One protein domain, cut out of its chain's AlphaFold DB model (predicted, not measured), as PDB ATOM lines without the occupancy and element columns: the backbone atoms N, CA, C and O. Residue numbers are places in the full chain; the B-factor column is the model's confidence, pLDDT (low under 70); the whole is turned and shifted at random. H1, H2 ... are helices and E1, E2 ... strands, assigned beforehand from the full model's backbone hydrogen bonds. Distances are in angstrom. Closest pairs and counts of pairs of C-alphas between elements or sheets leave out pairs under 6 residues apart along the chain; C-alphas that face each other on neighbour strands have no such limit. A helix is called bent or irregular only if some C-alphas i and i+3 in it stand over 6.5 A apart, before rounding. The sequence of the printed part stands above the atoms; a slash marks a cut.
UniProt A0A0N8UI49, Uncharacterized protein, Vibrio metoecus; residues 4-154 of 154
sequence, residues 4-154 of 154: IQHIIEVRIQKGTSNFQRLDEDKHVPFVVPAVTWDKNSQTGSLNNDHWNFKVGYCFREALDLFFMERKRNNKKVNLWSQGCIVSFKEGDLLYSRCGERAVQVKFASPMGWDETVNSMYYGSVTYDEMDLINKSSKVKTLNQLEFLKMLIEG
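This is residues 4 to 154 of the 154 residues of an uncharacterized protein of Vibrio metoecus (UniProt A0A0N8UI49). The model is a flat, spread-out shape: at one end of its longest axis a twisted sheet of four strands, E5, E6, E9 and E10, has helix H3 over one face, and towards the other end reaches the bent hairpin E3 and E4, where residues 71 to 76 stick out free. Two smaller hairpins complete it, E1 with E2 and E7 with E8; the latter prolongs E6 and E9 beyond the sheet and has H1 beside E8. The printed part has 151 residues with three named helices and ten named strands, in the order H1 E1 E2 H2 E3 E4 E5 E6 E7 E8 E9 E10 H3, and its class is mixed, helices and strands. The four-stranded sheet runs E5, E6, E9, E10, all antiparallel. The whole is compact by its radius of gyration of the C-alphas, 16.9 A, with spans of 58 by 48 by 22 A.

H1, residues 4 to 14, begins at C-alpha 4 (-34.217, 29.706, 13.636) and is 15.8 A long. E1 is residues 36 to 38, E2 residues 43 to 45, and H2 residues 57 to 60. E3, residues 65 to 72, is 19.6 A long and bends by 58 degrees at residue 69. E4, residues 75 to 82, is 20.9 A long, begins at C-alpha 75 (-60.614, 24.436, 9.606) and bends by 53 degrees at residue 78. E5 is residues 93 to 95. E6, residues 101 to 109, is 23.2 A long and bends by 61 degrees at residue 106. E7 is residues 112 to 114 and E8 residues 119 to 121. E9, residues 124 to 131, is 21.9 A long, and E10, residues 136 to 142, is 19.4 A long. H3, residues 144 to 153, is 14.2 A long and ends at C-alpha 153 (-21.625, 24.261, 4.026).

In the four-stranded sheet E5 and E10 are edge strands. E5 and E6 form a hairpin, with N 94 and O 103 2.9 A apart, within hydrogen-bond range. E6 and E9 are antiparallel at 161 degrees, with N 104 and O 128 at 3.0 A. E9 and E10 form a hairpin, with N 129 and O 138 at 2.8 A. H3 is on this sheet, at a height over the sheet of 9.6 A, over E6 and E9; on the local plane it stands at 7 degrees to E9, along the strands. This gives two layers, a helix on one face of a sheet. The closest C-alphas of E9 and H3 are those of Ser 124 and Gln 144, 5.6 A apart. E6 runs on into E7 at 36 degrees, and E8 runs on into E9 at 38 degrees. In the hairpin E7 and E8, N 112 and O 121 are 2.9 A apart. H1 is not on the four-stranded sheet; its closest C-alpha to E8 is that of Ile 8, 7.5 A from that of Met 120. In the hairpin E3 and E4, N 70 and O 77 are 2.8 A apart. Residues 22 to 23 pair antiparallel with residues 81 to 82 of E4. In the hairpin E1 and E2, N 36 and O 45 are 2.9 A apart. The closest C-alphas of E2 and H2 are those of Ser 45 and Tyr 57, at 5.1 A, while H2 and H3 are apart. In H1 and H3 every O i to N i+4 pair is within hydrogen-bond range; H2 is too short for such a pair, and its one O i to N i+3 pair is within range.

The two C-alphas farthest apart are those of Asn 74 and Asn 134, at 58.9 A. The printed part has no cut and ends at Gly 154, the chain's last residue. The links H1 to E1, with 21 residues, and E2 to H2, with 11, are long. The mean pLDDT of the printed part is 93.5, and no printed residue is under 70.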
ATOM      1  N   ILE A   4     -34.784  29.834  12.286       93.94
ATOM      2  CA  ILE A   4     -34.217  29.706  13.636       93.94
ATOM      3  C   ILE A   4     -33.805  31.079  14.186       93.94
ATOM      4  O   ILE A   4     -34.244  31.455  15.271       93.94
ATOM      5  N   GLN A   5     -33.024  31.848  13.421       92.44
ATOM      6  CA  GLN A   5     -32.580  33.192  13.819       92.44
ATOM      7  C   GLN A   5     -33.768  34.134  14.032       92.44
ATOM      8  O   GLN A   5     -33.862  34.791  15.066       92.44
ATOM      9  N   HIS A   6     -34.723  34.119  13.099       92.56
ATOM     10  CA  HIS A   6     -35.921  34.949  13.182       92.56
ATOM     11  C   HIS A   6     -36.713  34.710  14.476       92.56
ATOM     12  O   HIS A   6     -37.134  35.655  15.140       92.56
ATOM     13  N   ILE A   7     -36.918  33.446  14.857       93.38
ATOM     14  CA  ILE A   7     -37.682  33.081  16.058       93.38
ATOM     15  C   ILE A   7     -36.986  33.584  17.331       93.38
ATOM     16  O   ILE A   7     -37.659  34.069  18.246       93.38
ATOM     17  N   ILE A   8     -35.655  33.490  17.385       92.56
ATOM     18  CA  ILE A   8     -34.846  33.953  18.520       92.56
ATOM     19  C   ILE A   8     -34.957  35.472  18.666       92.56
ATOM     20  O   ILE A   8     -35.282  35.966  19.746       92.56
ATOM     21  N   GLU A   9     -34.753  36.211  17.576       91.25
ATOM     22  CA  GLU A   9     -34.823  37.675  17.563       91.25
ATOM     23  C   GLU A   9     -36.206  38.187  17.968       91.25
ATOM     24  O   GLU A   9     -36.320  39.076  18.811       91.25
ATOM     25  N   VAL A  10     -37.271  37.586  17.428       90.81
ATOM     26  CA  VAL A  10     -38.648  37.960  17.773       90.81
ATOM     27  C   VAL A  10     -38.935  37.719  19.254       90.81
ATOM     28  O   VAL A  10     -39.624  38.534  19.872       90.81
ATOM     29  N   ARG A  11     -38.419  36.633  19.850       90.62
ATOM     30  CA  ARG A  11     -38.568  36.390  21.292       90.62
ATOM     31  C   ARG A  11     -37.864  37.473  22.108       90.62
ATOM     32  O   ARG A  11     -38.499  38.034  22.999       90.62
ATOM     33  N   ILE A  12     -36.606  37.785  21.784       89.38
ATOM     34  CA  ILE A  12     -35.821  38.831  22.462       89.38
ATOM     35  C   ILE A  12     -36.554  40.176  22.391       89.38
ATOM     36  O   ILE A  12     -36.721  40.840  23.408       89.38
ATOM     37  N   GLN A  13     -37.051  40.551  21.209       89.56
ATOM     38  CA  GLN A  13     -37.755  41.819  20.995       89.56
ATOM     39  C   GLN A  13     -39.084  41.908  21.752       89.56
ATOM     40  O   GLN A  13     -39.441  42.976  22.243       89.56
ATOM     41  N   LYS A  14     -39.843  40.806  21.830       87.88
ATOM     42  CA  LYS A  14     -41.163  40.789  22.482       87.88
ATOM     43  C   LYS A  14     -41.107  40.515  23.986       87.88
ATOM     44  O   LYS A  14     -42.116  40.721  24.652       87.88
ATOM     45  N   GLY A  15     -39.987  40.010  24.508       82.19
ATOM     46  CA  GLY A  15     -39.846  39.639  25.921       82.19
ATOM     47  C   GLY A  15     -40.793  38.514  26.361       82.19
ATOM     48  O   GLY A  15     -41.219  38.477  27.510       82.19
ATOM     49  N   THR A  16     -41.189  37.621  25.448       80.69
ATOM     50  CA  THR A  16     -42.126  36.526  25.752       80.69
ATOM     51  C   THR A  16     -41.401  35.281  26.260       80.69
ATOM     52  O   THR A  16     -40.330  34.946  25.763       80.69
ATOM     53  N   SER A  17     -42.037  34.514  27.150       76.81
ATOM     54  CA  SER A  17     -41.490  33.257  27.696       76.81
ATOM     55  C   SER A  17     -41.515  32.064  26.728       76.81
ATOM     56  O   SER A  17     -40.906  31.032  26.994       76.81
ATOM     57  N   ASN A  18     -42.206  32.178  25.588       82.88
ATOM     58  CA  ASN A  18     -42.378  31.082  24.633       82.88
ATOM     59  C   ASN A  18     -41.845  31.444  23.246       82.88
ATOM     60  O   ASN A  18     -42.023  32.565  22.767       82.88
ATOM     61  N   PHE A  19     -41.261  30.460  22.559       88.25
ATOM     62  CA  PHE A  19     -40.890  30.594  21.152       88.25
ATOM     63  C   PHE A  19     -42.112  30.455  20.244       88.25
ATOM     64  O   PHE A  19     -42.866  29.482  20.324       88.25
ATOM     65  N   GLN A  20     -42.288  31.409  19.330       87.31
ATOM     66  CA  GLN A  20     -43.284  31.286  18.272       87.31
ATOM     67  C   GLN A  20     -42.726  30.406  17.155       87.31
ATOM     68  O   GLN A  20     -41.832  30.825  16.432       87.31
ATOM     69  N   ARG A  21     -43.272  29.199  16.988       90.62
ATOM     70  CA  ARG A  21     -42.938  28.348  15.837       90.62
ATOM     71  C   ARG A  21     -43.404  29.001  14.532       90.62
ATOM     72  O   ARG A  21     -44.455  29.658  14.487       90.62
ATOM     73  N   LEU A  22     -42.641  28.800  13.467       91.12
ATOM     74  CA  LEU A  22     -43.015  29.214  12.119       91.12
ATOM     75  C   LEU A  22     -43.650  28.031  11.401       91.12
ATOM     76  O   LEU A  22     -43.107  26.935  11.448       91.12
ATOM     77  N   ASP A  23     -44.800  28.251  10.776       89.06
ATOM     78  CA  ASP A  23     -45.431  27.264   9.899       89.06
ATOM     79  C   ASP A  23     -44.870  27.454   8.472       89.06
ATOM     80  O   ASP A  23     -44.430  28.555   8.127       89.06
ATOM     81  N   GLU A  24     -44.870  26.397   7.659       80.94
ATOM     82  CA  GLU A  24     -44.226  26.353   6.329       80.94
ATOM     83  C   GLU A  24     -44.785  27.346   5.293       80.94
ATOM     84  O   GLU A  24     -44.163  27.606   4.270       80.94
ATOM     85  N   ASP A  25     -45.951  27.930   5.552       75.88
ATOM     86  CA  ASP A  25     -46.598  28.929   4.700       75.88
ATOM     87  C   ASP A  25     -46.182  30.377   5.019       75.88
ATOM     88  O   ASP A  25     -46.558  31.313   4.309       75.88
ATOM     89  N   LYS A  26     -45.449  30.595   6.115       74.81
ATOM     90  CA  LYS A  26     -44.894  31.912   6.431       74.81
ATOM     91  C   LYS A  26     -43.706  32.184   5.506       74.81
ATOM     92  O   LYS A  26     -42.894  31.306   5.253       74.81
ATOM     93  N   HIS A  27     -43.540  33.435   5.074       78.94
ATOM     94  CA  HIS A  27     -42.476  33.873   4.151       78.94
ATOM     95  C   HIS A  27     -41.062  33.912   4.781       78.94
ATOM     96  O   HIS A  27     -40.218  34.708   4.377       78.94
ATOM     97  N   VAL A  28     -40.799  33.087   5.799       84.25
ATOM     98  CA  VAL A  28     -39.487  32.947   6.438       84.25
ATOM     99  C   VAL A  28     -38.971  31.540   6.139       84.25
ATOM    100  O   VAL A  28     -39.610  30.572   6.552       84.25
ATOM    101  N   PRO A  29     -37.832  31.398   5.440       87.12
ATOM    102  CA  PRO A  29     -37.365  30.097   4.984       87.12
ATOM    103  C   PRO A  29     -36.971  29.208   6.166       87.12
ATOM    104  O   PRO A  29     -36.209  29.615   7.053       87.12
ATOM    105  N   PHE A  30     -37.482  27.977   6.159       93.06
ATOM    106  CA  PHE A  30     -37.033  26.919   7.061       93.06
ATOM    107  C   PHE A  30     -35.560  26.589   6.803       93.06
ATOM    108  O   PHE A  30     -34.990  26.957   5.777       93.06
ATOM    109  N   VAL A  31     -34.928  25.891   7.751       92.81
ATOM    110  CA  VAL A  31     -33.545  25.423   7.567       92.81
ATOM    111  C   VAL A  31     -33.439  24.440   6.396       92.81
ATOM    112  O   VAL A  31     -32.440  24.425   5.683       92.81
ATOM    113  N   VAL A  32     -34.496  23.658   6.167       90.44
ATOM    114  CA  VAL A  32     -34.650  22.769   5.016       90.44
ATOM    115  C   VAL A  32     -35.713  23.317   4.057       90.44
ATOM    116  O   VAL A  32     -36.671  23.928   4.529       90.44
ATOM    117  N   PRO A  33     -35.607  23.087   2.734       85.44
ATOM    118  CA  PRO A  33     -36.554  23.647   1.768       85.44
ATOM    119  C   PRO A  33     -37.978  23.110   1.918       85.44
ATOM    120  O   PRO A  33     -38.940  23.854   1.763       85.44
ATOM    121  N   ALA A  34     -38.109  21.812   2.191       87.19
ATOM    122  CA  ALA A  34     -39.390  21.145   2.366       87.19
ATOM    123  C   ALA A  34     -39.189  19.836   3.124       87.19
ATOM    124  O   ALA A  34     -38.178  19.159   2.940       87.19
ATOM    125  N   VAL A  35     -40.185  19.431   3.905       91.06
ATOM    126  CA  VAL A  35     -40.220  18.098   4.505       91.06
ATOM    127  C   VAL A  35     -41.317  17.291   3.826       91.06
ATOM    128  O   VAL A  35     -42.487  17.664   3.851       91.06
ATOM    129  N   THR A  36     -40.945  16.181   3.198       92.31
ATOM    130  CA  THR A  36     -41.873  15.346   2.426       92.31
ATOM    131  C   THR A  36     -41.940  13.939   2.996       92.31
ATOM    132  O   THR A  36     -40.966  13.424   3.541       92.31
ATOM    133  N   TRP A  37     -43.104  13.310   2.855       89.62
ATOM    134  CA  TRP A  37     -43.345  11.924   3.236       89.62
ATOM    135  C   TRP A  37     -44.040  11.202   2.086       89.62
ATOM    136  O   TRP A  37     -45.150  11.581   1.702       89.62
ATOM    137  N   ASP A  38     -43.399  10.169   1.548       90.69
ATOM    138  CA  ASP A  38     -44.013   9.275   0.575       90.69
ATOM    139  C   ASP A  38     -44.723   8.132   1.312       90.69
ATOM    140  O   ASP A  38     -44.125   7.344   2.046       90.69
ATOM    141  N   LYS A  39     -46.042   8.056   1.121       89.75
ATOM    142  CA  LYS A  39     -46.894   7.043   1.750       89.75
ATOM    143  C   LYS A  39     -46.669   5.642   1.183       89.75
ATOM    144  O   LYS A  39     -46.909   4.681   1.906       89.75
ATOM    145  N   ASN A  40     -46.249   5.526  -0.075       92.31
ATOM    146  CA  ASN A  40     -46.101   4.241  -0.752       92.31
ATOM    147  C   ASN A  40     -44.807   3.550  -0.325       92.31
ATOM    148  O   ASN A  40     -44.823   2.385   0.061       92.31
ATOM    149  N   SER A  41     -43.695   4.284  -0.355       92.06
ATOM    150  CA  SER A  41     -42.384   3.796   0.086       92.06
ATOM    151  C   SER A  41     -42.198   3.848   1.605       92.06
ATOM    152  O   SER A  41     -41.243   3.267   2.113       92.06
ATOM    153  N   GLN A  42     -43.075   4.558   2.326       91.00
ATOM    154  CA  GLN A  42     -42.916   4.887   3.747       91.00
ATOM    155  C   GLN A  42     -41.580   5.585   4.046       91.00
ATOM    156  O   GLN A  42     -40.954   5.354   5.082       91.00
ATOM    157  N   THR A  43     -41.130   6.444   3.128       91.88
ATOM    158  CA  THR A  43     -39.879   7.190   3.275       91.88
ATOM    159  C   THR A  43     -40.134   8.683   3.421       91.88
ATOM    160  O   THR A  43     -40.886   9.301   2.665       91.88
ATOM    161  N   GLY A  44     -39.477   9.280   4.412       92.19
ATOM    162  CA  GLY A  44     -39.432  10.726   4.586       92.19
ATOM    163  C   GLY A  44     -38.164  11.327   3.985       92.19
ATOM    164  O   GLY A  44     -37.125  10.669   3.925       92.19
ATOM    165  N   SER A  45     -38.231  12.597   3.596       94.69
ATOM    166  CA  SER A  45     -37.091  13.378   3.110       94.69
ATOM    167  C   SER A  45     -37.118  14.784   3.700       94.69
ATOM    168  O   SER A  45     -38.179  15.392   3.844       94.69
ATOM    169  N   LEU A  46     -35.933  15.299   4.028       95.44
ATOM    170  CA  LEU A  46     -35.721  16.708   4.369       95.44
ATOM    171  C   LEU A  46     -35.383  17.560   3.132       95.44
ATOM    172  O   LEU A  46     -35.131  18.750   3.266       95.44
ATOM    173  N   ASN A  47     -35.328  16.954   1.939       94.56
ATOM    174  CA  ASN A  47     -35.044  17.610   0.655       94.56
ATOM    175  C   ASN A  47     -33.810  18.527   0.699       94.56
ATOM    176  O   ASN A  47     -33.793  19.645   0.184       94.56
ATOM    177  N   ASN A  48     -32.756  18.043   1.348       95.31
ATOM    178  CA  ASN A  48     -31.537  18.784   1.649       95.31
ATOM    179  C   ASN A  48     -30.372  18.388   0.732       95.31
ATOM    180  O   ASN A  48     -29.219  18.403   1.159       95.31
ATOM    181  N   ASP A  49     -30.649  18.023  -0.524       95.06
ATOM    182  CA  ASP A  49     -29.635  17.508  -1.460       95.06
ATOM    183  C   ASP A  49     -28.494  18.475  -1.780       95.06
ATOM    184  O   ASP A  49     -27.408  18.052  -2.164       95.06
ATOM    185  N   HIS A  50     -28.721  19.760  -1.530       94.88
ATOM    186  CA  HIS A  50     -27.746  20.832  -1.658       94.88
ATOM    187  C   HIS A  50     -26.805  20.970  -0.441       94.88
ATOM    188  O   HIS A  50     -25.892  21.785  -0.494       94.88
ATOM    189  N   TRP A  51     -27.012  20.226   0.654       97.00
ATOM    190  CA  TRP A  51     -26.118  20.236   1.824       97.00
ATOM    191  C   TRP A  51     -24.890  19.366   1.590       97.00
ATOM    192  O   TRP A  51     -24.984  18.330   0.935       97.00
ATOM    193  N   ASN A  52     -23.762  19.705   2.210       98.06
ATOM    194  CA  ASN A  52     -22.546  18.899   2.104       98.06
ATOM    195  C   ASN A  52     -22.625  17.544   2.830       98.06
ATOM    196  O   ASN A  52     -21.941  16.593   2.438       98.06
ATOM    197  N   PHE A  53     -23.489  17.415   3.838       98.12
ATOM    198  CA  PHE A  53     -23.735  16.164   4.559       98.12
ATOM    199  C   PHE A  53     -25.141  15.608   4.318       98.12
ATOM    200  O   PHE A  53     -26.118  16.336   4.127       98.12
ATOM    201  N   LYS A  54     -25.252  14.276   4.349       97.19
ATOM    202  CA  LYS A  54     -26.519  13.548   4.225       97.19
ATOM    203  C   LYS A  54     -27.230  13.520   5.578       97.19
ATOM    204  O   LYS A  54     -26.977  12.632   6.387       97.19
ATOM    205  N   VAL A  55     -28.133  14.470   5.815       96.69
ATOM    206  CA  VAL A  55     -28.977  14.491   7.023       96.69
ATOM    207  C   VAL A  55     -30.347  13.894   6.695       96.69
ATOM    208  O   VAL A  55     -31.098  14.448   5.895       96.69
ATOM    209  N   GLY A  56     -30.657  12.732   7.272       95.25
ATOM    210  CA  GLY A  56     -31.888  11.988   6.981       95.25
ATOM    211  C   GLY A  56     -33.133  12.517   7.702       95.25
ATOM    212  O   GLY A  56     -33.055  13.302   8.641       95.25
ATOM    213  N   TYR A  57     -34.310  12.021   7.311       95.06
ATOM    214  CA  TYR A  57     -35.607  12.414   7.889       95.06
ATOM    215  C   TYR A  57     -35.747  12.174   9.403       95.06
ATOM    216  O   TYR A  57     -36.516  12.859  10.084       95.06
ATOM    217  N   CYS A  58     -34.997  11.224   9.966       94.19
ATOM    218  CA  CYS A  58     -34.963  11.000  11.412       94.19
ATOM    219  C   CYS A  58     -34.472  12.233  12.192       94.19
ATOM    220  O   CYS A  58     -34.949  12.467  13.298       94.19
ATOM    221  N   PHE A  59     -33.628  13.074  11.589       96.88
ATOM    222  CA  PHE A  59     -33.083  14.284  12.208       96.88
ATOM    223  C   PHE A  59     -34.057  15.466  12.244       96.88
ATOM    224  O   PHE A  59     -33.699  16.524  12.753       96.88
ATOM    225  N   ARG A  60     -35.298  15.315  11.758       96.12
ATOM    226  CA  ARG A  60     -36.321  16.372  11.858       96.12
ATOM    227  C   ARG A  60     -36.460  16.898  13.294       96.12
ATOM    228  O   ARG A  60     -36.589  18.095  13.490       96.12
ATOM    229  N   GLU A  61     -36.355  16.025  14.296       95.31
ATOM    230  CA  GLU A  61     -36.444  16.410  15.709       95.31
ATOM    231  C   GLU A  61     -35.213  17.193  16.171       95.31
ATOM    232  O   GLU A  61     -35.361  18.198  16.860       95.31
ATOM    233  N   ALA A  62     -34.012  16.789  15.743       97.44
ATOM    234  CA  ALA A  62     -32.777  17.527  16.010       97.44
ATOM    235  C   ALA A  62     -32.795  18.924  15.373       97.44
ATOM    236  O   ALA A  62     -32.180  19.847  15.897       97.44
ATOM    237  N   LEU A  63     -33.526  19.084  14.268       97.44
ATOM    238  CA  LEU A  63     -33.751  20.358  13.595       97.44
ATOM    239  C   LEU A  63     -34.995  21.095  14.097       97.44
ATOM    240  O   LEU A  63     -35.324  22.120  13.521       97.44
ATOM    241  N   ASP A  64     -35.695  20.615  15.126       96.62
ATOM    242  CA  ASP A  64     -36.926  21.224  15.640       96.62
ATOM    243  C   ASP A  64     -38.027  21.383  14.569       96.62
ATOM    244  O   ASP A  64     -38.700  22.414  14.487       96.62
ATOM    245  N   LEU A  65     -38.204  20.369  13.720       95.81
ATOM    246  CA  LEU A  65     -39.243  20.266  12.694       95.81
ATOM    247  C   LEU A  65     -40.352  19.310  13.149       95.81
ATOM    248  O   LEU A  65     -40.116  18.119  13.356       95.81
ATOM    249  N   PHE A  66     -41.588  19.809  13.220       93.81
ATOM    250  CA  PHE A  66     -42.761  19.009  13.583       93.81
ATOM    251  C   PHE A  66     -43.900  19.190  12.593       93.81
ATOM    252  O   PHE A  66     -44.251  20.319  12.242       93.81
ATOM    253  N   PHE A  67     -44.523  18.074  12.224       91.75
ATOM    254  CA  PHE A  67     -45.801  18.065  11.530       91.75
ATOM    255  C   PHE A  67     -46.919  18.142  12.565       91.75
ATOM    256  O   PHE A  67     -47.049  17.246  13.400       91.75
ATOM    257  N   MET A  68     -47.693  19.226  12.555       90.12
ATOM    258  CA  MET A  68     -48.679  19.476  13.605       90.12
ATOM    259  C   MET A  68     -50.006  20.010  13.072       90.12
ATOM    260  O   MET A  68     -50.055  20.752  12.089       90.12
ATOM    261  N   GLU A  69     -51.092  19.652  13.764       91.19
ATOM    262  CA  GLU A  69     -52.429  20.177  13.488       91.19
ATOM    263  C   GLU A  69     -52.524  21.642  13.943       91.19
ATOM    264  O   GLU A  69     -52.174  22.007  15.068       91.19
ATOM    265  N   ARG A  70     -53.034  22.497  13.059       87.44
ATOM    266  CA  ARG A  70     -53.333  23.908  13.295       87.44
ATOM    267  C   ARG A  70     -54.797  24.181  12.981       87.44
ATOM    268  O   ARG A  70     -55.379  23.581  12.081       87.44
ATOM    269  N   LYS A  71     -55.394  25.148  13.681       88.19
ATOM    270  CA  LYS A  71     -56.723  25.675  13.346       88.19
ATOM    271  C   LYS A  71     -56.565  26.990  12.589       88.19
ATOM    272  O   LYS A  71     -56.035  27.952  13.135       88.19
ATOM    273  N   ARG A  72     -57.047  27.044  11.349       82.69
ATOM    274  CA  ARG A  72     -57.050  28.248  10.505       82.69
ATOM    275  C   ARG A  72     -58.409  28.434   9.871       82.69
ATOM    276  O   ARG A  72     -58.940  27.496   9.288       82.69
ATOM    277  N   ASN A  73     -58.981  29.630   9.989       86.56
ATOM    278  CA  ASN A  73     -60.311  29.939   9.451       86.56
ATOM    279  C   ASN A  73     -61.353  28.867   9.832       86.56
ATOM    280  O   ASN A  73     -62.106  28.380   8.993       86.56
ATOM    281  N   ASN A  74     -61.328  28.437  11.100       89.25
ATOM    282  CA  ASN A  74     -62.144  27.350  11.653       89.25
ATOM    283  C   ASN A  74     -61.968  25.953  11.028       89.25
ATOM    284  O   ASN A  74     -62.695  25.037  11.405       89.25
ATOM    285  N   LYS A  75     -60.975  25.744  10.161       90.75
ATOM    286  CA  LYS A  75     -60.614  24.436   9.606       90.75
ATOM    287  C   LYS A  75     -59.329  23.911  10.242       90.75
ATOM    288  O   LYS A  75     -58.409  24.677  10.529       90.75
ATOM    289  N   LYS A  76     -59.278  22.598  10.464       91.25
ATOM    290  CA  LYS A  76     -58.059  21.888  10.862       91.25
ATOM    291  C   LYS A  76     -57.189  21.684   9.626       91.25
ATOM    292  O   LYS A  76     -57.675  21.179   8.616       91.25
ATOM    293  N   VAL A  77     -55.932  22.095   9.704       90.81
ATOM    294  CA  VAL A  77     -54.915  21.888   8.667       90.81
ATOM    295  C   VAL A  77     -53.670  21.314   9.325       90.81
ATOM    296  O   VAL A  77     -53.327  21.723  10.429       90.81
ATOM    297  N   ASN A  78     -53.001  20.370   8.672       89.38
ATOM    298  CA  ASN A  78     -51.723  19.853   9.152       89.38
ATOM    299  C   ASN A  78     -50.610  20.510   8.351       89.38
ATOM    300  O   ASN A  78     -50.662  20.485   7.122       89.38
ATOM    301  N   LEU A  79     -49.653  21.111   9.048       90.38
ATOM    302  CA  LEU A  79     -48.553  21.854   8.443       90.38
ATOM    303  C   LEU A  79     -47.245  21.454   9.111       90.38
ATOM    304  O   LEU A  79     -47.215  21.150  10.312       90.38
ATOM    305  N   TRP A  80     -46.157  21.498   8.349       92.81
ATOM    306  CA  TRP A  80     -44.831  21.483   8.952       92.81
ATOM    307  C   TRP A  80     -44.549  22.807   9.650       92.81
ATOM    308  O   TRP A  80     -44.908  23.888   9.180       92.81
ATOM    309  N   SER A  81     -43.894  22.705  10.800       93.69
ATOM    310  CA  SER A  81     -43.485  23.847  11.600       93.69
ATOM    311  C   SER A  81     -42.037  23.719  12.046       93.69
ATOM    312  O   SER A  81     -41.611  22.654  12.494       93.69
ATOM    313  N   GLN A  82     -41.317  24.831  11.998       95.25
ATOM    314  CA  GLN A  82     -39.935  24.973  12.428       95.25
ATOM    315  C   GLN A  82     -39.897  25.781  13.726       95.25
ATOM    316  O   GLN A  82     -40.470  26.872  13.820       95.25
ATOM    317  N   GLY A  83     -39.241  25.232  14.741       95.25
ATOM    318  CA  GLY A  83     -38.868  25.962  15.944       95.25
ATOM    319  C   GLY A  83     -37.429  26.468  15.850       95.25
ATOM    320  O   GLY A  83     -36.910  26.684  14.755       95.25
ATOM    321  N   CYS A  84     -36.783  26.684  16.991       95.25
ATOM    322  CA  CYS A  84     -35.436  27.260  17.046       95.25
ATOM    323  C   CYS A  84     -34.429  26.436  17.855       95.25
ATOM    324  O   CYS A  84     -33.268  26.827  17.931       95.25
ATOM    325  N   ILE A  85     -34.851  25.322  18.455       96.62
ATOM    326  CA  ILE A  85     -34.020  24.545  19.373       96.62
ATOM    327  C   ILE A  85     -33.339  23.399  18.625       96.62
ATOM    328  O   ILE A  85     -33.892  22.310  18.499       96.62
ATOM    329  N   VAL A  86     -32.120  23.636  18.143       98.12
ATOM    330  CA  VAL A  86     -31.310  22.583  17.515       98.12
ATOM    331  C   VAL A  86     -30.701  21.674  18.586       98.12
ATOM    332  O   VAL A  86     -30.235  22.137  19.629       98.12
ATOM    333  N   SER A  87     -30.751  20.365  18.346       98.25
ATOM    334  CA  SER A  87     -30.429  19.338  19.339       98.25
ATOM    335  C   SER A  87     -29.923  18.053  18.676       98.25
ATOM    336  O   SER A  87     -30.585  17.015  18.715       98.25
ATOM    337  N   PHE A  88     -28.752  18.119  18.035       98.50
ATOM    338  CA  PHE A  88     -27.993  16.913  17.687       98.50
ATOM    339  C   PHE A  88     -27.538  16.209  18.967       98.50
ATOM    340  O   PHE A  88     -27.253  16.871  19.970       98.50
ATOM    341  N   LYS A  89     -27.494  14.877  18.939       97.88
ATOM    342  CA  LYS A  89     -27.322  14.022  20.118       97.88
ATOM    343  C   LYS A  89     -26.142  13.078  19.955       97.88
ATOM    344  O   LYS A  89     -25.703  12.776  18.851       97.88
ATOM    345  N   GLU A  90     -25.640  12.595  21.085       98.12
ATOM    346  CA  GLU A  90     -24.637  11.533  21.116       98.12
ATOM    347  C   GLU A  90     -25.075  10.323  20.277       98.12
ATOM    348  O   GLU A  90     -26.223   9.881  20.345       98.12
ATOM    349  N   GLY A  91     -24.146   9.801  19.474       97.56
ATOM    350  CA  GLY A  91     -24.381   8.678  18.572       97.56
ATOM    351  C   GLY A  91     -24.842   9.073  17.169       97.56
ATOM    352  O   GLY A  91     -24.757   8.235  16.269       97.56
ATOM    353  N   ASP A  92     -25.252  10.327  16.945       98.25
ATOM    354  CA  ASP A  92     -25.597  10.818  15.610       98.25
ATOM    355  C   ASP A  92     -24.399  10.670  14.660       98.25
ATOM    356  O   ASP A  92     -23.319  11.214  14.899       98.25
ATOM    357  N   LEU A  93     -24.599   9.923  13.571       98.00
ATOM    358  CA  LEU A  93     -23.592   9.641  12.551       98.00
ATOM    359  C   LEU A  93     -24.069  10.159  11.196       98.00
ATOM    360  O   LEU A  93     -25.132   9.776  10.705       98.00
ATOM    361  N   LEU A  94     -23.259  11.016  10.581       98.25
ATOM    362  CA  LEU A  94     -23.589  11.691   9.333       98.25
ATOM    363  C   LEU A  94     -22.427  11.567   8.354       98.25
ATOM    364  O   LEU A  94     -21.284  11.898   8.665       98.25
ATOM    365  N   TYR A  95     -22.732  11.118   7.142       98.12
ATOM    366  CA  TYR A  95     -21.753  10.997   6.069       98.12
ATOM    367  C   TYR A  95     -21.819  12.215   5.155       98.12
ATOM    368  O   TYR A  95     -22.905  12.691   4.807       98.12
ATOM    369  N   SER A  96     -20.656  12.689   4.723       97.81
ATOM    370  CA  SER A  96     -20.563  13.659   3.631       97.81
ATOM    371  C   SER A  96     -21.182  13.090   2.353       97.81
ATOM    372  O   SER A  96     -21.226  11.873   2.135       97.81
ATOM    373  N   ARG A  97     -21.668  13.965   1.471       96.50
ATOM    374  CA  ARG A  97     -22.247  13.535   0.193       96.50
ATOM    375  C   ARG A  97     -21.227  12.891  -0.732       96.50
ATOM    376  O   ARG A  97     -21.576  11.896  -1.363       96.50
ATOM    377  N   CYS A  98     -19.994  13.399  -0.749       95.06
ATOM    378  CA  CYS A  98     -18.886  12.804  -1.497       95.06
ATOM    379  C   CYS A  98     -18.423  11.452  -0.926       95.06
ATOM    380  O   CYS A  98     -17.762  10.698  -1.627       95.06
ATOM    381  N   GLY A  99     -18.792  11.117   0.316       94.88
ATOM    382  CA  GLY A  99     -18.424   9.851   0.956       94.88
ATOM    383  C   GLY A  99     -16.988   9.804   1.487       94.88
ATOM    384  O   GLY A  99     -16.561   8.763   1.971       94.88
ATOM    385  N   GLU A 100     -16.256  10.915   1.434       96.38
ATOM    386  CA  GLU A 100     -14.853  10.994   1.859       96.38
ATOM    387  C   GLU A 100     -14.713  11.316   3.350       96.38
ATOM    388  O   GLU A 100     -13.710  10.991   3.979       96.38
ATOM    389  N   ARG A 101     -15.736  11.952   3.926       96.94
ATOM    390  CA  ARG A 101     -15.789  12.353   5.335       96.94
ATOM    391  C   ARG A 101     -17.021  11.800   6.039       96.94
ATOM    392  O   ARG A 101     -18.085  11.668   5.422       96.94
ATOM    393  N   ALA A 102     -16.908  11.563   7.338       98.12
ATOM    394  CA  ALA A 102     -18.039  11.328   8.229       98.12
ATOM    395  C   ALA A 102     -17.854  12.095   9.540       98.12
ATOM    396  O   ALA A 102     -16.727  12.348   9.956       98.12
ATOM    397  N   VAL A 103     -18.952  12.447  10.199       98.31
ATOM    398  CA  VAL A 103     -18.936  13.023  11.545       98.31
ATOM    399  C   VAL A 103     -19.771  12.164  12.482       98.31
ATOM    400  O   VAL A 103     -20.887  11.780  12.129       98.31
ATOM    401  N   GLN A 104     -19.232  11.849  13.659       98.50
ATOM    402  CA  GLN A 104     -19.958  11.144  14.714       98.50
ATOM    403  C   GLN A 104     -19.988  11.987  15.982       98.50
ATOM    404  O   GLN A 104     -18.942  12.278  16.560       98.50
ATOM    405  N   VAL A 105     -21.180  12.346  16.445       98.56
ATOM    406  CA  VAL A 105     -21.350  13.087  17.695       98.56
ATOM    407  C   VAL A 105     -21.014  12.181  18.880       98.56
ATOM    408  O   VAL A 105     -21.554  11.081  19.008       98.56
ATOM    409  N   LYS A 106     -20.118  12.651  19.751       98.50
ATOM    410  CA  LYS A 106     -19.673  11.952  20.968       98.50
ATOM    411  C   LYS A 106     -20.350  12.500  22.214       98.50
ATOM    412  O   LYS A 106     -20.720  11.732  23.080       98.50
ATOM    413  N   PHE A 107     -20.531  13.818  22.281       97.81
ATOM    414  CA  PHE A 107     -21.237  14.490  23.370       97.81
ATOM    415  C   PHE A 107     -21.966  15.701  22.811       97.81
ATOM    416  O   PHE A 107     -21.428  16.394  21.946       97.81
ATOM    417  N   ALA A 108     -23.159  15.991  23.319       98.12
ATOM    418  CA  ALA A 108     -23.871  17.196  22.931       98.12
ATOM    419  C   ALA A 108     -24.773  17.718  24.049       98.12
ATOM    420  O   ALA A 108     -25.385  16.941  24.783       98.12
ATOM    421  N   SER A 109     -24.886  19.041  24.138       98.12
ATOM    422  CA  SER A 109     -25.947  19.721  24.874       98.12
ATOM    423  C   SER A 109     -26.868  20.443  23.886       98.12
ATOM    424  O   SER A 109     -26.388  21.042  22.916       98.12
ATOM    425  N   PRO A 110     -28.195  20.371  24.076       97.75
ATOM    426  CA  PRO A 110     -29.141  21.023  23.182       97.75
ATOM    427  C   PRO A 110     -29.053  22.546  23.298       97.75
ATOM    428  O   PRO A 110     -28.602  23.082  24.314       97.75
ATOM    429  N   MET A 111     -29.565  23.246  22.285       97.50
ATOM    430  CA  MET A 111     -29.936  24.647  22.463       97.50
ATOM    431  C   MET A 111     -31.005  24.780  23.555       97.50
ATOM    432  O   MET A 111     -31.796  23.867  23.803       97.50
ATOM    433  N   GLY A 112     -31.064  25.940  24.195       95.38
ATOM    434  CA  GLY A 112     -32.035  26.209  25.244       95.38
ATOM    435  C   GLY A 112     -32.151  27.692  25.530       95.38
ATOM    436  O   GLY A 112     -31.247  28.470  25.245       95.38
ATOM    437  N   TRP A 113     -33.278  28.096  26.100       93.56
ATOM    438  CA  TRP A 113     -33.415  29.455  26.596       93.56
ATOM    439  C   TRP A 113     -32.977  29.526  28.052       93.56
ATOM    440  O   TRP A 113     -33.467  28.755  28.876       93.56
ATOM    441  N   ASP A 114     -32.087  30.461  28.357       90.81
ATOM    442  CA  ASP A 114     -31.702  30.769  29.725       90.81
ATOM    443  C   ASP A 114     -32.526  31.961  30.223       90.81
ATOM    444  O   ASP A 114     -32.318  33.105  29.811       90.81
ATOM    445  N   GLU A 115     -33.483  31.682  31.110       87.81
ATOM    446  CA  GLU A 115     -34.347  32.701  31.719       87.81
ATOM    447  C   GLU A 115     -33.580  33.624  32.682       87.81
ATOM    448  O   GLU A 115     -34.013  34.749  32.916       87.81
ATOM    449  N   THR A 116     -32.442  33.191  33.238       88.25
ATOM    450  CA  THR A 116     -31.689  33.986  34.223       88.25
ATOM    451  C   THR A 116     -30.957  35.153  33.572       88.25
ATOM    452  O   THR A 116     -30.939  36.257  34.113       88.25
ATOM    453  N   VAL A 117     -30.399  34.922  32.383       88.44
ATOM    454  CA  VAL A 117     -29.696  35.938  31.585       88.44
ATOM    455  C   VAL A 117     -30.506  36.410  30.375       88.44
ATOM    456  O   VAL A 117     -30.014  37.211  29.583       88.44
ATOM    457  N   ASN A 118     -31.746  35.926  30.228       87.12
ATOM    458  CA  ASN A 118     -32.675  36.253  29.146       87.12
ATOM    459  C   ASN A 118     -32.035  36.118  27.751       87.12
ATOM    460  O   ASN A 118     -32.129  37.017  26.910       87.12
ATOM    461  N   SER A 119     -31.330  35.007  27.523       91.44
ATOM    462  CA  SER A 119     -30.570  34.792  26.292       91.44
ATOM    463  C   SER A 119     -30.614  33.341  25.815       91.44
ATOM    464  O   SER A 119     -30.965  32.421  26.554       91.44
ATOM    465  N   MET A 120     -30.279  33.140  24.540       94.44
ATOM    466  CA  MET A 120     -30.187  31.807  23.954       94.44
ATOM    467  C   MET A 120     -28.860  31.149  24.343       94.44
ATOM    468  O   MET A 120     -27.789  31.630  23.972       94.44
ATOM    469  N   TYR A 121     -28.937  30.002  25.011       95.56
ATOM    470  CA  TYR A 121     -27.835  29.057  25.121       95.56
ATOM    471  C   TYR A 121     -27.771  28.212  23.843       95.56
ATOM    472  O   TYR A 121     -28.704  27.481  23.516       95.56
ATOM    473  N   TYR A 122     -26.664  28.301  23.103       96.88
ATOM    474  CA  TYR A 122     -26.513  27.630  21.803       96.88
ATOM    475  C   TYR A 122     -26.103  26.151  21.888       96.88
ATOM    476  O   TYR A 122     -25.919  25.504  20.854       96.88
ATOM    477  N   GLY A 123     -25.973  25.607  23.099       97.25
ATOM    478  CA  GLY A 123     -25.539  24.231  23.292       97.25
ATOM    479  C   GLY A 123     -24.092  23.989  22.866       97.25
ATOM    480  O   GLY A 123     -23.322  24.912  22.591       97.25
ATOM    481  N   SER A 124     -23.728  22.717  22.801       98.31
ATOM    482  CA  SER A 124     -22.441  22.245  22.305       98.31
ATOM    483  C   SER A 124     -22.601  20.904  21.598       98.31
ATOM    484  O   SER A 124     -23.520  20.137  21.878       98.31
ATOM    485  N   VAL A 125     -21.700  20.630  20.664       98.75
ATOM    486  CA  VAL A 125     -21.570  19.376  19.931       98.75
ATOM    487  C   VAL A 125     -20.084  19.074  19.830       98.75
ATOM    488  O   VAL A 125     -19.345  19.759  19.122       98.75
ATOM    489  N   THR A 126     -19.646  18.041  20.538       98.75
ATOM    490  CA  THR A 126     -18.318  17.449  20.388       98.75
ATOM    491  C   THR A 126     -18.445  16.215  19.511       98.75
ATOM    492  O   THR A 126     -19.224  15.311  19.819       98.75
ATOM    493  N   TYR A 127     -17.691  16.168  18.418       98.75
ATOM    494  CA  TYR A 127     -17.791  15.120  17.408       98.75
ATOM    495  C   TYR A 127     -16.417  14.682  16.903       98.75
ATOM    496  O   TYR A 127     -15.468  15.467  16.874       98.75
ATOM    497  N   ASP A 128     -16.339  13.425  16.476       98.38
ATOM    498  CA  ASP A 128     -15.223  12.909  15.695       98.38
ATOM    499  C   ASP A 128     -15.460  13.247  14.226       98.38
ATOM    500  O   ASP A 128     -16.408  12.750  13.617       98.38
ATOM    501  N   GLU A 129     -14.599  14.074  13.646       97.94
ATOM    502  CA  GLU A 129     -14.493  14.237  12.200       97.94
ATOM    503  C   GLU A 129     -13.550  13.165  11.657       97.94
ATOM    504  O   GLU A 129     -12.377  13.116  12.025       97.94
ATOM    505  N   MET A 130     -14.070  12.300  10.796       98.19
ATOM    506  CA  MET A 130     -13.365  11.168  10.211       98.19
ATOM    507  C   MET A 130     -13.082  11.439   8.737       98.19
ATOM    508  O   MET A 130     -14.006  11.645   7.951       98.19
ATOM    509  N   ASP A 131     -11.808  11.381   8.365       97.06
ATOM    510  CA  ASP A 131     -11.353  11.274   6.984       97.06
ATOM    511  C   ASP A 131     -11.300   9.788   6.615       97.06
ATOM    512  O   ASP A 131     -10.466   9.027   7.115       97.06
ATOM    513  N   LEU A 132     -12.225   9.370   5.755       96.06
ATOM    514  CA  LEU A 132     -12.402   7.975   5.361       96.06
ATOM    515  C   LEU A 132     -11.381   7.530   4.306       96.06
ATOM    516  O   LEU A 132     -11.166   6.328   4.149       96.06
ATOM    517  N   ILE A 133     -10.722   8.473   3.622       95.81
ATOM    518  CA  ILE A 133      -9.662   8.189   2.648       95.81
ATOM    519  C   ILE A 133      -8.350   7.941   3.389       95.81
ATOM    520  O   ILE A 133      -7.737   6.881   3.250       95.81
ATOM    521  N   ASN A 134      -7.940   8.904   4.216       95.25
ATOM    522  CA  ASN A 134      -6.667   8.859   4.934       95.25
ATOM    523  C   ASN A 134      -6.749   8.077   6.254       95.25
ATOM    524  O   ASN A 134      -5.742   7.937   6.945       95.25
ATOM    525  N   LYS A 135      -7.938   7.565   6.609       93.94
ATOM    526  CA  LYS A 135      -8.218   6.812   7.845       93.94
ATOM    527  C   LYS A 135      -7.743   7.551   9.094       93.94
ATOM    528  O   LYS A 135      -7.150   6.962   9.996       93.94
ATOM    529  N   SER A 136      -7.993   8.855   9.126       96.50
ATOM    530  CA  SER A 136      -7.635   9.714  10.252       96.50
ATOM    531  C   SER A 136      -8.890  10.284  10.895       96.50
ATOM    532  O   SER A 136      -9.931  10.400  10.246       96.50
ATOM    533  N   SER A 137      -8.812  10.625  12.177       96.44
ATOM    534  CA  SER A 137      -9.904  11.297  12.870       96.44
ATOM    535  C   SER A 137      -9.391  12.424  13.753       96.44
ATOM    536  O   SER A 137      -8.260  12.394  14.246       96.44
ATOM    537  N   LYS A 138     -10.223  13.450  13.924       97.50
ATOM    538  CA  LYS A 138      -9.971  14.578  14.820       97.50
ATOM    539  C   LYS A 138     -11.230  14.883  15.611       97.50
ATOM    540  O   LYS A 138     -12.309  14.999  15.039       97.50
ATOM    541  N   VAL A 139     -11.070  15.074  16.914       98.25
ATOM    542  CA  VAL A 139     -12.149  15.566  17.769       98.25
ATOM    543  C   VAL A 139     -12.275  17.072  17.569       98.25
ATOM    544  O   VAL A 139     -11.278  17.795  17.636       98.25
ATOM    545  N   LYS A 140     -13.494  17.551  17.342       98.25
ATOM    546  CA  LYS A 140     -13.827  18.976  17.279       98.25
ATOM    547  C   LYS A 140     -15.016  19.276  18.181       98.25
ATOM    548  O   LYS A 140     -15.835  18.399  18.446       98.25
ATOM    549  N   THR A 141     -15.132  20.533  18.594       98.44
ATOM    550  CA  THR A 141     -16.287  21.038  19.341       98.44
ATOM    551  C   THR A 141     -16.806  22.300  18.669       98.44
ATOM    552  O   THR A 141     -16.027  23.197  18.355       98.44
ATOM    553  N   LEU A 142     -18.115  22.350  18.449       98.56
ATOM    554  CA  LEU A 142     -18.866  23.493  17.927       98.56
ATOM    555  C   LEU A 142     -20.124  23.693  18.779       98.56
ATOM    556  O   LEU A 142     -20.495  22.798  19.537       98.56
ATOM    557  N   ASN A 143     -20.812  24.826  18.658       98.50
ATOM    558  CA  ASN A 143     -22.200  24.900  19.132       98.50
ATOM    559  C   ASN A 143     -23.174  24.228  18.138       98.50
ATOM    560  O   ASN A 143     -22.790  23.868  17.023       98.50
ATOM    561  N   GLN A 144     -24.442  24.048  18.522       98.31
ATOM    562  CA  GLN A 144     -25.432  23.335  17.697       98.31
ATOM    563  C   GLN A 144     -25.678  24.005  16.332       98.31
ATOM    564  O   GLN A 144     -25.836  23.317  15.322       98.31
ATOM    565  N   LEU A 145     -25.672  25.343  16.270       97.19
ATOM    566  CA  LEU A 145     -25.859  26.080  15.016       97.19
ATOM    567  C   LEU A 145     -24.622  26.051  14.126       97.19
ATOM    568  O   LEU A 145     -24.749  25.946  12.911       97.19
ATOM    569  N   GLU A 146     -23.432  26.137  14.709       98.12
ATOM    570  CA  GLU A 146     -22.173  25.999  13.978       98.12
ATOM    571  C   GLU A 146     -22.015  24.591  13.407       98.12
ATOM    572  O   GLU A 146     -21.608  24.439  12.257       98.12
ATOM    573  N   PHE A 147     -22.387  23.563  14.173       98.50
ATOM    574  CA  PHE A 147     -22.397  22.188  13.690       98.50
ATOM    575  C   PHE A 147     -23.393  22.016  12.538       98.50
ATOM    576  O   PHE A 147     -23.024  21.510  11.483       98.50
ATOM    577  N   LEU A 148     -24.618  22.529  12.683       98.12
ATOM    578  CA  LEU A 148     -25.603  22.566  11.600       98.12
ATOM    579  C   LEU A 148     -25.066  23.286  10.353       98.12
ATOM    580  O   LEU A 148     -25.210  22.784   9.242       98.12
ATOM    581  N   LYS A 149     -24.419  24.440  10.531       97.50
ATOM    582  CA  LYS A 149     -23.807  25.199   9.438       97.50
ATOM    583  C   LYS A 149     -22.713  24.389   8.739       97.50
ATOM    584  O   LYS A 149     -22.697  24.358   7.517       97.50
ATOM    585  N   MET A 150     -21.871  23.678   9.487       97.88
ATOM    586  CA  MET A 150     -20.867  22.766   8.926       97.88
ATOM    587  C   MET A 150     -21.515  21.631   8.116       97.88
ATOM    588  O   MET A 150     -21.047  21.317   7.027       97.88
ATOM    589  N   LEU A 151     -22.641  21.068   8.569       97.94
ATOM    590  CA  LEU A 151     -23.362  20.047   7.796       97.94
ATOM    591  C   LEU A 151     -23.911  20.586   6.463       97.94
ATOM    592  O   LEU A 151     -23.971  19.850   5.473       97.94
ATOM    593  N   ILE A 152     -24.318  21.857   6.437       97.00
ATOM    594  CA  ILE A 152     -24.827  22.540   5.242       97.00
ATOM    595  C   ILE A 152     -23.673  22.888   4.295       97.00
ATOM    596  O   ILE A 152     -23.720  22.536   3.118       97.00
ATOM    597  N   GLU A 153     -22.649  23.566   4.812       96.56
ATOM    598  CA  GLU A 153     -21.625  24.261   4.026       96.56
ATOM    599  C   GLU A 153     -20.355  23.444   3.786       96.56
ATOM    600  O   GLU A 153     -19.694  23.678   2.779       96.56
ATOM    601  N   GLY A 154     -20.074  22.424   4.606       91.94
ATOM    602  CA  GLY A 154     -18.964  21.478   4.427       91.94
ATOM    603  C   GLY A 154     -17.676  21.819   5.151       91.94
ATOM    604  O   GLY A 154     -17.232  22.981   5.118       91.94
TER     605      GLY A 154